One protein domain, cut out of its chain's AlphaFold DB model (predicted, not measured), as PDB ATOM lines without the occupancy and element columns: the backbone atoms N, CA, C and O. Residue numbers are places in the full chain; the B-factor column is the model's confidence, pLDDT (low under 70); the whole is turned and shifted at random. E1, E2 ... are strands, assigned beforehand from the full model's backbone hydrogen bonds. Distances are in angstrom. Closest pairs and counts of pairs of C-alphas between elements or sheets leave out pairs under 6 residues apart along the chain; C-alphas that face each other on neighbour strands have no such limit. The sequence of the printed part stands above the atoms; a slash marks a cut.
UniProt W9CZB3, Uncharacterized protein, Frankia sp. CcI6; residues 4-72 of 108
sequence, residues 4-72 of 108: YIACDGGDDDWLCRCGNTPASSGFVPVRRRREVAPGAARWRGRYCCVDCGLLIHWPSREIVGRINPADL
ATOM      1  N   TYR A   4     -26.937  40.585 -52.258       81.38
ATOM      2  CA  TYR A   4     -25.962  41.298 -53.087       81.38
ATOM      3  C   TYR A   4     -26.343  42.779 -53.150       81.38
ATOM      4  O   TYR A   4     -27.518  43.127 -53.012       81.38
ATOM      5  N   ILE A   5     -25.356  43.657 -53.321       79.31
ATOM      6  CA  ILE A   5     -25.616  45.090 -53.528       79.31
ATOM      7  C   ILE A   5     -26.159  45.350 -54.936       79.31
ATOM      8  O   ILE A   5     -25.816  44.641 -55.884       79.31
ATOM      9  N   ALA A   6     -27.000  46.376 -55.066       74.25
ATOM     10  CA  ALA A   6     -27.531  46.791 -56.357       74.25
ATOM     11  C   ALA A   6     -26.423  47.439 -57.204       74.25
ATOM     12  O   ALA A   6     -25.557  48.137 -56.674       74.25
ATOM     13  N   CYS A   7     -26.454  47.197 -58.513       68.25
ATOM     14  CA  CYS A   7     -25.621  47.899 -59.491       68.25
ATOM     15  C   CYS A   7     -26.505  48.949 -60.171       68.25
ATOM     16  O   CYS A   7     -27.570  48.591 -60.678       68.25
ATOM     17  N   ASP A   8     -26.103  50.218 -60.151       63.62
ATOM     18  CA  ASP A   8     -26.869  51.294 -60.782       63.62
ATOM     19  C   ASP A   8     -26.494  51.378 -62.262       63.62
ATOM     20  O   ASP A   8     -25.647  52.176 -62.610       63.62
ATOM     21  N   GLY A   9     -27.057  50.486 -63.091       57.25
ATOM     22  CA  GLY A   9     -27.263  50.602 -64.553       57.25
ATOM     23  C   GLY A   9     -26.101  50.929 -65.516       57.25
ATOM     24  O   GLY A   9     -26.226  50.633 -66.701       57.25
ATOM     25  N   GLY A  10     -24.998  51.504 -65.056       53.25
ATOM     26  CA  GLY A  10     -23.796  51.864 -65.782       53.25
ATOM     27  C   GLY A  10     -22.605  51.249 -65.061       53.25
ATOM     28  O   GLY A  10     -22.490  51.332 -63.839       53.25
ATOM     29  N   ASP A  11     -21.783  50.545 -65.830       57.69
ATOM     30  CA  ASP A  11     -20.615  49.797 -65.385       57.69
ATOM     31  C   ASP A  11     -19.875  50.450 -64.199       57.69
ATOM     32  O   ASP A  11     -19.354  51.558 -64.287       57.69
ATOM     33  N   ASP A  12     -19.833  49.702 -63.095       56.25
ATOM     34  CA  ASP A  12     -19.028  49.904 -61.884       56.25
ATOM     35  C   ASP A  12     -19.509  50.829 -60.756       56.25
ATOM     36  O   ASP A  12     -18.876  50.802 -59.695       56.25
ATOM     37  N   ASP A  13     -20.661  51.498 -60.847       65.56
ATOM     38  CA  ASP A  13     -21.211  52.205 -59.677       65.56
ATOM     39  C   ASP A  13     -22.145  51.304 -58.852       65.56
ATOM     40  O   ASP A  13     -23.279  50.978 -59.219       65.56
ATOM     41  N   TRP A  14     -21.635  50.821 -57.715       73.75
ATOM     42  CA  TRP A  14     -22.390  49.928 -56.835       73.75
ATOM     43  C   TRP A  14     -23.064  50.736 -55.733       73.75
ATOM     44  O   TRP A  14     -22.443  51.577 -55.083       73.75
ATOM     45  N   LEU A  15     -24.330  50.435 -55.468       77.62
ATOM     46  CA  LEU A  15     -25.139  51.188 -54.527       77.62
ATOM     47  C   LEU A  15     -25.320  50.406 -53.224       77.62
ATOM     48  O   LEU A  15     -25.876  49.305 -53.179       77.62
ATOM     49  N   CYS A  16     -24.872  51.004 -52.125       77.38
ATOM     50  CA  CYS A  16     -25.185  50.532 -50.786       77.38
ATOM     51  C   CYS A  16     -26.694  50.610 -50.522       77.38
ATOM     52  O   CYS A  16     -27.373  51.502 -51.022       77.38
ATOM     53  N   ARG A  17     -27.215  49.800 -49.591       76.56
ATOM     54  CA  ARG A  17     -28.610  49.929 -49.120       76.56
ATOM     55  C   ARG A  17     -28.959  51.303 -48.539       76.56
ATOM     56  O   ARG A  17     -30.128  51.662 -48.513       76.56
ATOM     57  N   CYS A  18     -27.976  52.062 -48.056       76.25
ATOM     58  CA  CYS A  18     -28.195  53.436 -47.597       76.25
ATOM     59  C   CYS A  18     -28.162  54.483 -48.725       76.25
ATOM     60  O   CYS A  18     -28.237  55.673 -48.429       76.25
ATOM     61  N   GLY A  19     -28.029  54.059 -49.985       73.38
ATOM     62  CA  GLY A  19     -27.895  54.940 -51.145       73.38
ATOM     63  C   GLY A  19     -26.483  55.495 -51.347       73.38
ATOM     64  O   GLY A  19     -26.312  56.457 -52.084       73.38
ATOM     65  N   ASN A  20     -25.480  54.933 -50.668       73.88
ATOM     66  CA  ASN A  20     -24.100  55.385 -50.803       73.88
ATOM     67  C   ASN A  20     -23.377  54.671 -51.955       73.88
ATOM     68  O   ASN A  20     -23.572  53.470 -52.136       73.88
ATOM     69  N   THR A  21     -22.524  55.387 -52.681       70.69
ATOM     70  CA  THR A  21     -21.747  54.883 -53.823       70.69
ATOM     71  C   THR A  21     -20.245  54.871 -53.508       70.69
ATOM     72  O   THR A  21     -19.785  55.648 -52.661       70.69
ATOM     73  N   PRO A  22     -19.441  54.005 -54.156       67.19
ATOM     74  CA  PRO A  22     -17.984  53.988 -53.999       67.19
ATOM     75  C   PRO A  22     -17.340  55.334 -54.355       67.19
ATOM     76  O   PRO A  22     -16.420  55.758 -53.655       67.19
ATOM     77  N   ALA A  23     -17.867  56.050 -55.354       63.50
ATOM     78  CA  ALA A  23     -17.399  57.383 -55.735       63.50
ATOM     79  C   ALA A  23     -17.578  58.450 -54.632       63.50
ATOM     80  O   ALA A  23     -16.788  59.388 -54.547       63.50
ATOM     81  N   SER A  24     -18.572  58.310 -53.745       63.69
ATOM     82  CA  SER A  24     -18.881  59.293 -52.688       63.69
ATOM     83  C   SER A  24     -18.047  59.146 -51.405       63.69
ATOM     84  O   SER A  24     -18.367  59.749 -50.384       63.69
ATOM     85  N   SER A  25     -16.932  58.406 -51.442       62.09
ATOM     86  CA  SER A  25     -15.960  58.274 -50.335       62.09
ATOM     87  C   SER A  25     -16.397  57.435 -49.130       62.09
ATOM     88  O   SER A  25     -15.709  57.433 -48.112       62.09
ATOM     89  N   GLY A  26     -17.515  56.705 -49.198       73.38
ATOM     90  CA  GLY A  26     -17.998  55.975 -48.022       73.38
ATOM     91  C   GLY A  26     -17.770  54.466 -48.016       73.38
ATOM     92  O   GLY A  26     -18.261  53.805 -47.106       73.38
ATOM     93  N   PHE A  27     -17.026  53.909 -48.972       80.62
ATOM     94  CA  PHE A  27     -16.579  52.518 -48.914       80.62
ATOM     95  C   PHE A  27     -15.085  52.435 -48.656       80.62
ATOM     96  O   PHE A  27     -14.286  52.922 -49.449       80.62
ATOM     97  N   VAL A  28     -14.715  51.749 -47.578       82.75
ATOM     98  CA  VAL A  28     -13.311  51.509 -47.237       82.75
ATOM     99  C   VAL A  28     -12.999  50.013 -47.266       82.75
ATOM    100  O   VAL A  28     -13.811  49.200 -46.809       82.75
ATOM    101  N   PRO A  29     -11.855  49.597 -47.825       86.50
ATOM    102  CA  PRO A  29     -11.388  48.218 -47.740       86.50
ATOM    103  C   PRO A  29     -11.032  47.870 -46.290       86.50
ATOM    104  O   PRO A  29     -10.280  48.575 -45.618       86.50
ATOM    105  N   VAL A  30     -11.566  46.751 -45.799       85.69
ATOM    106  CA  VAL A  30     -11.415  46.316 -44.409       85.69
ATOM    107  C   VAL A  30     -10.934  44.877 -44.291       85.69
ATOM    108  O   VAL A  30     -11.337  43.974 -45.031       85.69
ATOM    109  N   ARG A  31     -10.126  44.629 -43.259       83.88
ATOM    110  CA  ARG A  31      -9.754  43.289 -42.798       83.88
ATOM    111  C   ARG A  31     -10.029  43.185 -41.302       83.88
ATOM    112  O   ARG A  31      -9.500  43.958 -40.516       83.88
ATOM    113  N   ARG A  32     -10.871  42.225 -40.898       80.31
ATOM    114  CA  ARG A  32     -11.205  41.948 -39.480       80.31
ATOM    115  C   ARG A  32     -11.703  43.164 -38.656       80.31
ATOM    116  O   ARG A  32     -11.634  43.078 -37.438       80.31
ATOM    117  N   ARG A  33     -12.255  44.219 -39.288       81.44
ATOM    118  CA  ARG A  33     -12.718  45.519 -38.709       81.44
ATOM    119  C   ARG A  33     -11.702  46.670 -38.703       81.44
ATOM    120  O   ARG A  33     -11.987  47.722 -38.145       81.44
ATOM    121  N   ARG A  34     -10.545  46.504 -39.337       81.81
ATOM    122  CA  ARG A  34      -9.605  47.605 -39.548       81.81
ATOM    123  C   ARG A  34      -9.555  47.973 -41.019       81.81
ATOM    124  O   ARG A  34      -9.511  47.071 -41.863       81.81
ATOM    125  N   GLU A  35      -9.554  49.265 -41.306       84.56
ATOM    126  CA  GLU A  35      -9.241  49.773 -42.635       84.56
ATOM    127  C   GLU A  35      -7.815  49.376 -43.032       84.56
ATOM    128  O   GLU A  35      -6.890  49.368 -42.214       84.56
ATOM    129  N   VAL A  36      -7.629  49.024 -44.298       82.38
ATOM    130  CA  VAL A  36      -6.314  48.699 -44.851       82.38
ATOM    131  C   VAL A  36      -6.105  49.486 -46.131       82.38
ATOM    132  O   VAL A  36      -7.016  49.585 -46.934       82.38
ATOM    133  N   ALA A  37      -4.911  50.031 -46.361       74.75
ATOM    134  CA  ALA A  37      -4.644  50.714 -47.622       74.75
ATOM    135  C   ALA A  37      -4.837  49.729 -48.797       74.75
ATOM    136  O   ALA A  37      -4.280  48.623 -48.749       74.75
ATOM    137  N   PRO A  38      -5.596  50.088 -49.851       64.94
ATOM    138  CA  PRO A  38      -5.721  49.271 -51.054       64.94
ATOM    139  C   PRO A  38      -4.421  49.354 -51.870       64.94
ATOM    140  O   PRO A  38      -4.366  49.947 -52.937       64.94
ATOM    141  N   GLY A  39      -3.337  48.777 -51.349       60.84
ATOM    142  CA  GLY A  39      -2.015  48.796 -51.983       60.84
ATOM    143  C   GLY A  39      -1.815  47.713 -53.045       60.84
ATOM    144  O   GLY A  39      -0.761  47.645 -53.665       60.84
ATOM    145  N   ALA A  40      -2.800  46.839 -53.254       57.34
ATOM    146  CA  ALA A  40      -2.697  45.749 -54.209       57.34
ATOM    147  C   ALA A  40      -3.651  45.993 -55.377       57.34
ATOM    148  O   ALA A  40      -4.864  46.037 -55.178       57.34
ATOM    149  N   ALA A  41      -3.117  45.992 -56.601       59.62
ATOM    150  CA  ALA A  41      -3.871  45.986 -57.864       59.62
ATOM    151  C   ALA A  41      -4.899  44.830 -57.986       59.62
ATOM    152  O   ALA A  41      -5.601  44.703 -58.983       59.62
ATOM    153  N   ARG A  42      -4.968  43.948 -56.982       66.69
ATOM    154  CA  ARG A  42      -5.851  42.786 -56.877       66.69
ATOM    155  C   ARG A  42      -6.379  42.619 -55.452       66.69
ATOM    156  O   ARG A  42      -6.281  41.529 -54.888       66.69
ATOM    157  N   TRP A  43      -6.891  43.684 -54.835       74.38
ATOM    158  CA  TRP A  43      -7.596  43.549 -53.558       74.38
ATOM    159  C   TRP A  43      -8.643  42.427 -53.659       74.38
ATOM    160  O   TRP A  43      -9.411  42.367 -54.615       74.38
ATOM    161  N   ARG A  44      -8.629  41.495 -52.704       77.62
ATOM    162  CA  ARG A  44      -9.558  40.357 -52.595       77.62
ATOM    163  C   ARG A  44      -9.987  40.224 -51.145       77.62
ATOM    164  O   ARG A  44      -9.595  39.301 -50.433       77.62
ATOM    165  N   GLY A  45     -10.695  41.240 -50.678       85.00
ATOM    166  CA  GLY A  45     -11.130  41.329 -49.296       85.00
ATOM    167  C   GLY A  45     -12.551  41.841 -49.195       85.00
ATOM    168  O   GLY A  45     -13.385  41.592 -50.062       85.00
ATOM    169  N   ARG A  46     -12.837  42.533 -48.096       88.56
ATOM    170  CA  ARG A  46     -14.171  43.060 -47.824       88.56
ATOM    171  C   ARG A  46     -14.143  44.576 -47.882       88.56
ATOM    172  O   ARG A  46     -13.173  45.175 -47.434       88.56
ATOM    173  N   TYR A  47     -15.194  45.184 -48.399       86.38
ATOM    174  CA  TYR A  47     -15.448  46.610 -48.253       86.38
ATOM    175  C   TYR A  47     -16.465  46.830 -47.144       86.38
ATOM    176  O   TYR A  47     -17.371  46.018 -46.958       86.38
ATOM    177  N   CYS A  48     -16.300  47.919 -46.404       87.69
ATOM    178  CA  CYS A  48     -17.261  48.372 -45.416       87.69
ATOM    179  C   CYS A  48     -17.810  49.734 -45.819       87.69
ATOM    180  O   CYS A  48     -17.035  50.652 -46.083       87.69
ATOM    181  N   CYS A  49     -19.133  49.875 -45.812       86.06
ATOM    182  CA  CYS A  49     -19.766  51.185 -45.877       86.06
ATOM    183  C   CYS A  49     -19.588  51.902 -44.531       86.06
ATOM    184  O   CYS A  49     -20.003  51.367 -43.505       86.06
ATOM    185  N   VAL A  50     -19.014  53.100 -44.512       82.81
ATOM    186  CA  VAL A  50     -18.802  53.884 -43.284       82.81
ATOM    187  C   VAL A  50     -20.095  54.508 -42.746       82.81
ATOM    188  O   VAL A  50     -20.200  54.738 -41.547       82.81
ATOM    189  N   ASP A  51     -21.112  54.724 -43.590       81.94
ATOM    190  CA  ASP A  51     -22.386  55.317 -43.152       81.94
ATOM    191  C   ASP A  51     -23.277  54.324 -42.412       81.94
ATOM    192  O   ASP A  51     -23.889  54.642 -41.393       81.94
ATOM    193  N   CYS A  52     -23.400  53.112 -42.956       82.94
ATOM    194  CA  CYS A  52     -24.329  52.114 -42.432       82.94
ATOM    195  C   CYS A  52     -23.642  50.865 -41.881       82.94
ATOM    196  O   CYS A  52     -24.323  50.062 -41.240       82.94
ATOM    197  N   GLY A  53     -22.337  50.696 -42.104       86.12
ATOM    198  CA  GLY A  53     -21.558  49.555 -41.628       86.12
ATOM    199  C   GLY A  53     -21.734  48.268 -42.438       86.12
ATOM    200  O   GLY A  53     -21.428  47.186 -41.944       86.12
ATOM    201  N   LEU A  54     -22.282  48.338 -43.654       88.62
ATOM    202  CA  LEU A  54     -22.509  47.160 -44.498       88.62
ATOM    203  C   LEU A  54     -21.179  46.543 -44.953       88.62
ATOM    204  O   LEU A  54     -20.348  47.256 -45.510       88.62
ATOM    205  N   LEU A  55     -21.003  45.231 -44.756       89.00
ATOM    206  CA  LEU A  55     -19.846  44.479 -45.243       89.00
ATOM    207  C   LEU A  55     -20.155  43.772 -46.555       89.00
ATOM    208  O   LEU A  55     -21.073  42.955 -46.631       89.00
ATOM    209  N   ILE A  56     -19.301  44.006 -47.542       87.56
ATOM    210  CA  ILE A  56     -19.415  43.450 -48.888       87.56
ATOM    211  C   ILE A  56     -18.136  42.694 -49.224       87.56
ATOM    212  O   ILE A  56     -17.042  43.186 -48.964       87.56
ATOM    213  N   HIS A  57     -18.250  41.510 -49.810       88.00
ATOM    214  CA  HIS A  57     -17.124  40.736 -50.310       88.00
ATOM    215  C   HIS A  57     -16.769  41.146 -51.744       88.00
ATOM    216  O   HIS A  57     -17.640  41.221 -52.606       88.00
ATOM    217  N   TRP A  58     -15.486  41.368 -52.023       82.88
ATOM    218  CA  TRP A  58     -14.986  41.697 -53.357       82.88
ATOM    219  C   TRP A  58     -14.199  40.514 -53.953       82.88
ATOM    220  O   TRP A  58     -13.376  39.930 -53.239       82.88
ATOM    221  N   PRO A  59     -14.411  40.128 -55.231       80.31
ATOM    222  CA  PRO A  59     -15.218  40.790 -56.267       80.31
ATOM    223  C   PRO A  59     -16.680  40.343 -56.382       80.31
ATOM    224  O   PRO A  59     -17.402  40.839 -57.236       80.31
ATOM    225  N   SER A  60     -17.137  39.417 -55.537       83.44
ATOM    226  CA  SER A  60     -18.473  38.814 -55.659       83.44
ATOM    227  C   SER A  60     -19.643  39.762 -55.374       83.44
ATOM    228  O   SER A  60     -20.780  39.399 -55.658       83.44
ATOM    229  N   ARG A  61     -19.389  40.943 -54.795       82.94
ATOM    230  CA  ARG A  61     -20.404  41.935 -54.392       82.94
ATOM    231  C   ARG A  61     -21.453  41.366 -53.418       82.94
ATOM    232  O   ARG A  61     -22.548  41.905 -53.271       82.94
ATOM    233  N   GLU A  62     -21.101  40.279 -52.731       87.44
ATOM    234  CA  GLU A  62     -21.955  39.592 -51.761       87.44
ATOM    235  C   GLU A  62     -21.947  40.336 -50.429       87.44
ATOM    236  O   GLU A  62     -20.889  40.680 -49.899       87.44
ATOM    237  N   ILE A  63     -23.123  40.554 -49.859       88.19
ATOM    238  CA  ILE A  63     -23.287  41.122 -48.530       88.19
ATOM    239  C   ILE A  63     -22.990  40.021 -47.511       88.19
ATOM    240  O   ILE A  63     -23.745  39.066 -47.355       88.19
ATOM    241  N   VAL A  64     -21.873  40.169 -46.800       88.62
ATOM    242  CA  VAL A  64     -21.413  39.200 -45.787       88.62
ATOM    243  C   VAL A  64     -22.033  39.494 -44.422       88.62
ATOM    244  O   VAL A  64     -22.064  38.636 -43.544       88.62
ATOM    245  N   GLY A  65     -22.498  40.726 -44.215       88.19
ATOM    246  CA  GLY A  65     -23.151  41.132 -42.982       88.19
ATOM    247  C   GLY A  65     -23.011  42.622 -42.725       88.19
ATOM    248  O   GLY A  65     -22.910  43.433 -43.647       88.19
ATOM    249  N   ARG A  66     -23.004  42.984 -41.445       87.69
ATOM    250  CA  ARG A  66     -22.964  44.371 -40.991       87.69
ATOM    251  C   ARG A  66     -22.101  44.485 -39.741       87.69
ATOM    252  O   ARG A  66     -22.168  43.626 -38.867       87.69
ATOM    253  N   ILE A  67     -21.304  45.539 -39.660       85.88
ATOM    254  CA  ILE A  67     -20.639  45.970 -38.430       85.88
ATOM    255  C   ILE A  67     -21.230  47.299 -37.984       85.88
ATOM    256  O   ILE A  67     -21.833  48.016 -38.779       85.88
ATOM    257  N   ASN A  68     -21.069  47.644 -36.713       83.25
ATOM    258  CA  ASN A  68     -21.339  49.006 -36.292       83.25
ATOM    259  C   ASN A  68     -20.211  49.899 -36.837       83.25
ATOM    260  O   ASN A  68     -19.045  49.588 -36.587       83.25
ATOM    261  N   PRO A  69     -20.505  50.987 -37.569       78.12
ATOM    262  CA  PRO A  69     -19.464  51.904 -38.030       78.12
ATOM    263  C   PRO A  69     -18.653  52.513 -36.875       78.12
ATOM    264  O   PRO A  69     -17.500  52.867 -37.078       78.12
ATOM    265  N   ALA A  70     -19.202  52.570 -35.656       78.31
ATOM    266  CA  ALA A  70     -18.458  52.991 -34.466       78.31
ATOM    267  C   ALA A  70     -17.358  51.997 -34.031       78.31
ATOM    268  O   ALA A  70     -16.406  52.405 -33.377       78.31
ATOM    269  N   ASP A  71     -17.474  50.717 -34.403       82.81
ATOM    270  CA  ASP A  71     -16.475  49.679 -34.100       82.81
ATOM    271  C   ASP A  71     -15.385  49.585 -35.181       82.81
ATOM    272  O   ASP A  71     -14.471  48.758 -35.082       82.81
ATOM    273  N   LEU A  72     -15.511  50.367 -36.258       81.44
ATOM    274  CA  LEU A  72     -14.576  50.353 -37.369       81.44
ATOM    275  C   LEU A  72     -13.385  51.258 -37.053       81.44
ATOM    276  O   LEU A  72     -13.531  52.462 -36.865       81.44
TER     277      LEU A  72
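This is residues 4 to 72 of the 108 residues of an uncharacterized protein of Frankia sp. CcI6 (UniProt W9CZB3). With little regular structure, this is a small, strongly twisted antiparallel sheet of four short strands, with long loops in residues 4 to 26 and 32 to 45. The strands, 18 of 69 printed residues, form a meander E1 E2 E3 E4, each the antiparallel neighbour of the one before; the class is all strand, with no named helix. The whole is compact, radius of gyration of the C-alphas 11.2 A, spanning 31 by 27 by 20 A.

Look first at residues 6 to 7, paired antiparallel with 14 to 15. Next find the hairpin of E1, residues 27 to 31, and E2, residues 46 to 49, at 137 degrees; N 28 and O 48, 3.0 A apart, are within hydrogen-bond range. E2 forms a hairpin with E3, residues 54 to 57, at 156 degrees, with N 47 and O 56 within hydrogen-bond range at 2.8 A. E3 forms one with E4, residues 62 to 66, at 146 degrees, with N 55 and O 65 within that range at 2.8 A. Edge strands E1 and E4 are apart.

Find C-alpha 27 at (-16.579, 52.518, -48.914), where E1 begins its 13.0 A. E2 runs 10.1 A, E3 10.2 A, and E4 11.8 A to C-alpha 66 at (-22.964, 44.371, -40.991).

The C-alphas farthest apart, of Gly 10 and Asp 71, are 32.6 A apart. The printed part has no cut; E1 to E2 is a long link. The model's pLDDT is under 70 at residues 7 to 13, 22 to 25 and 38 to 42.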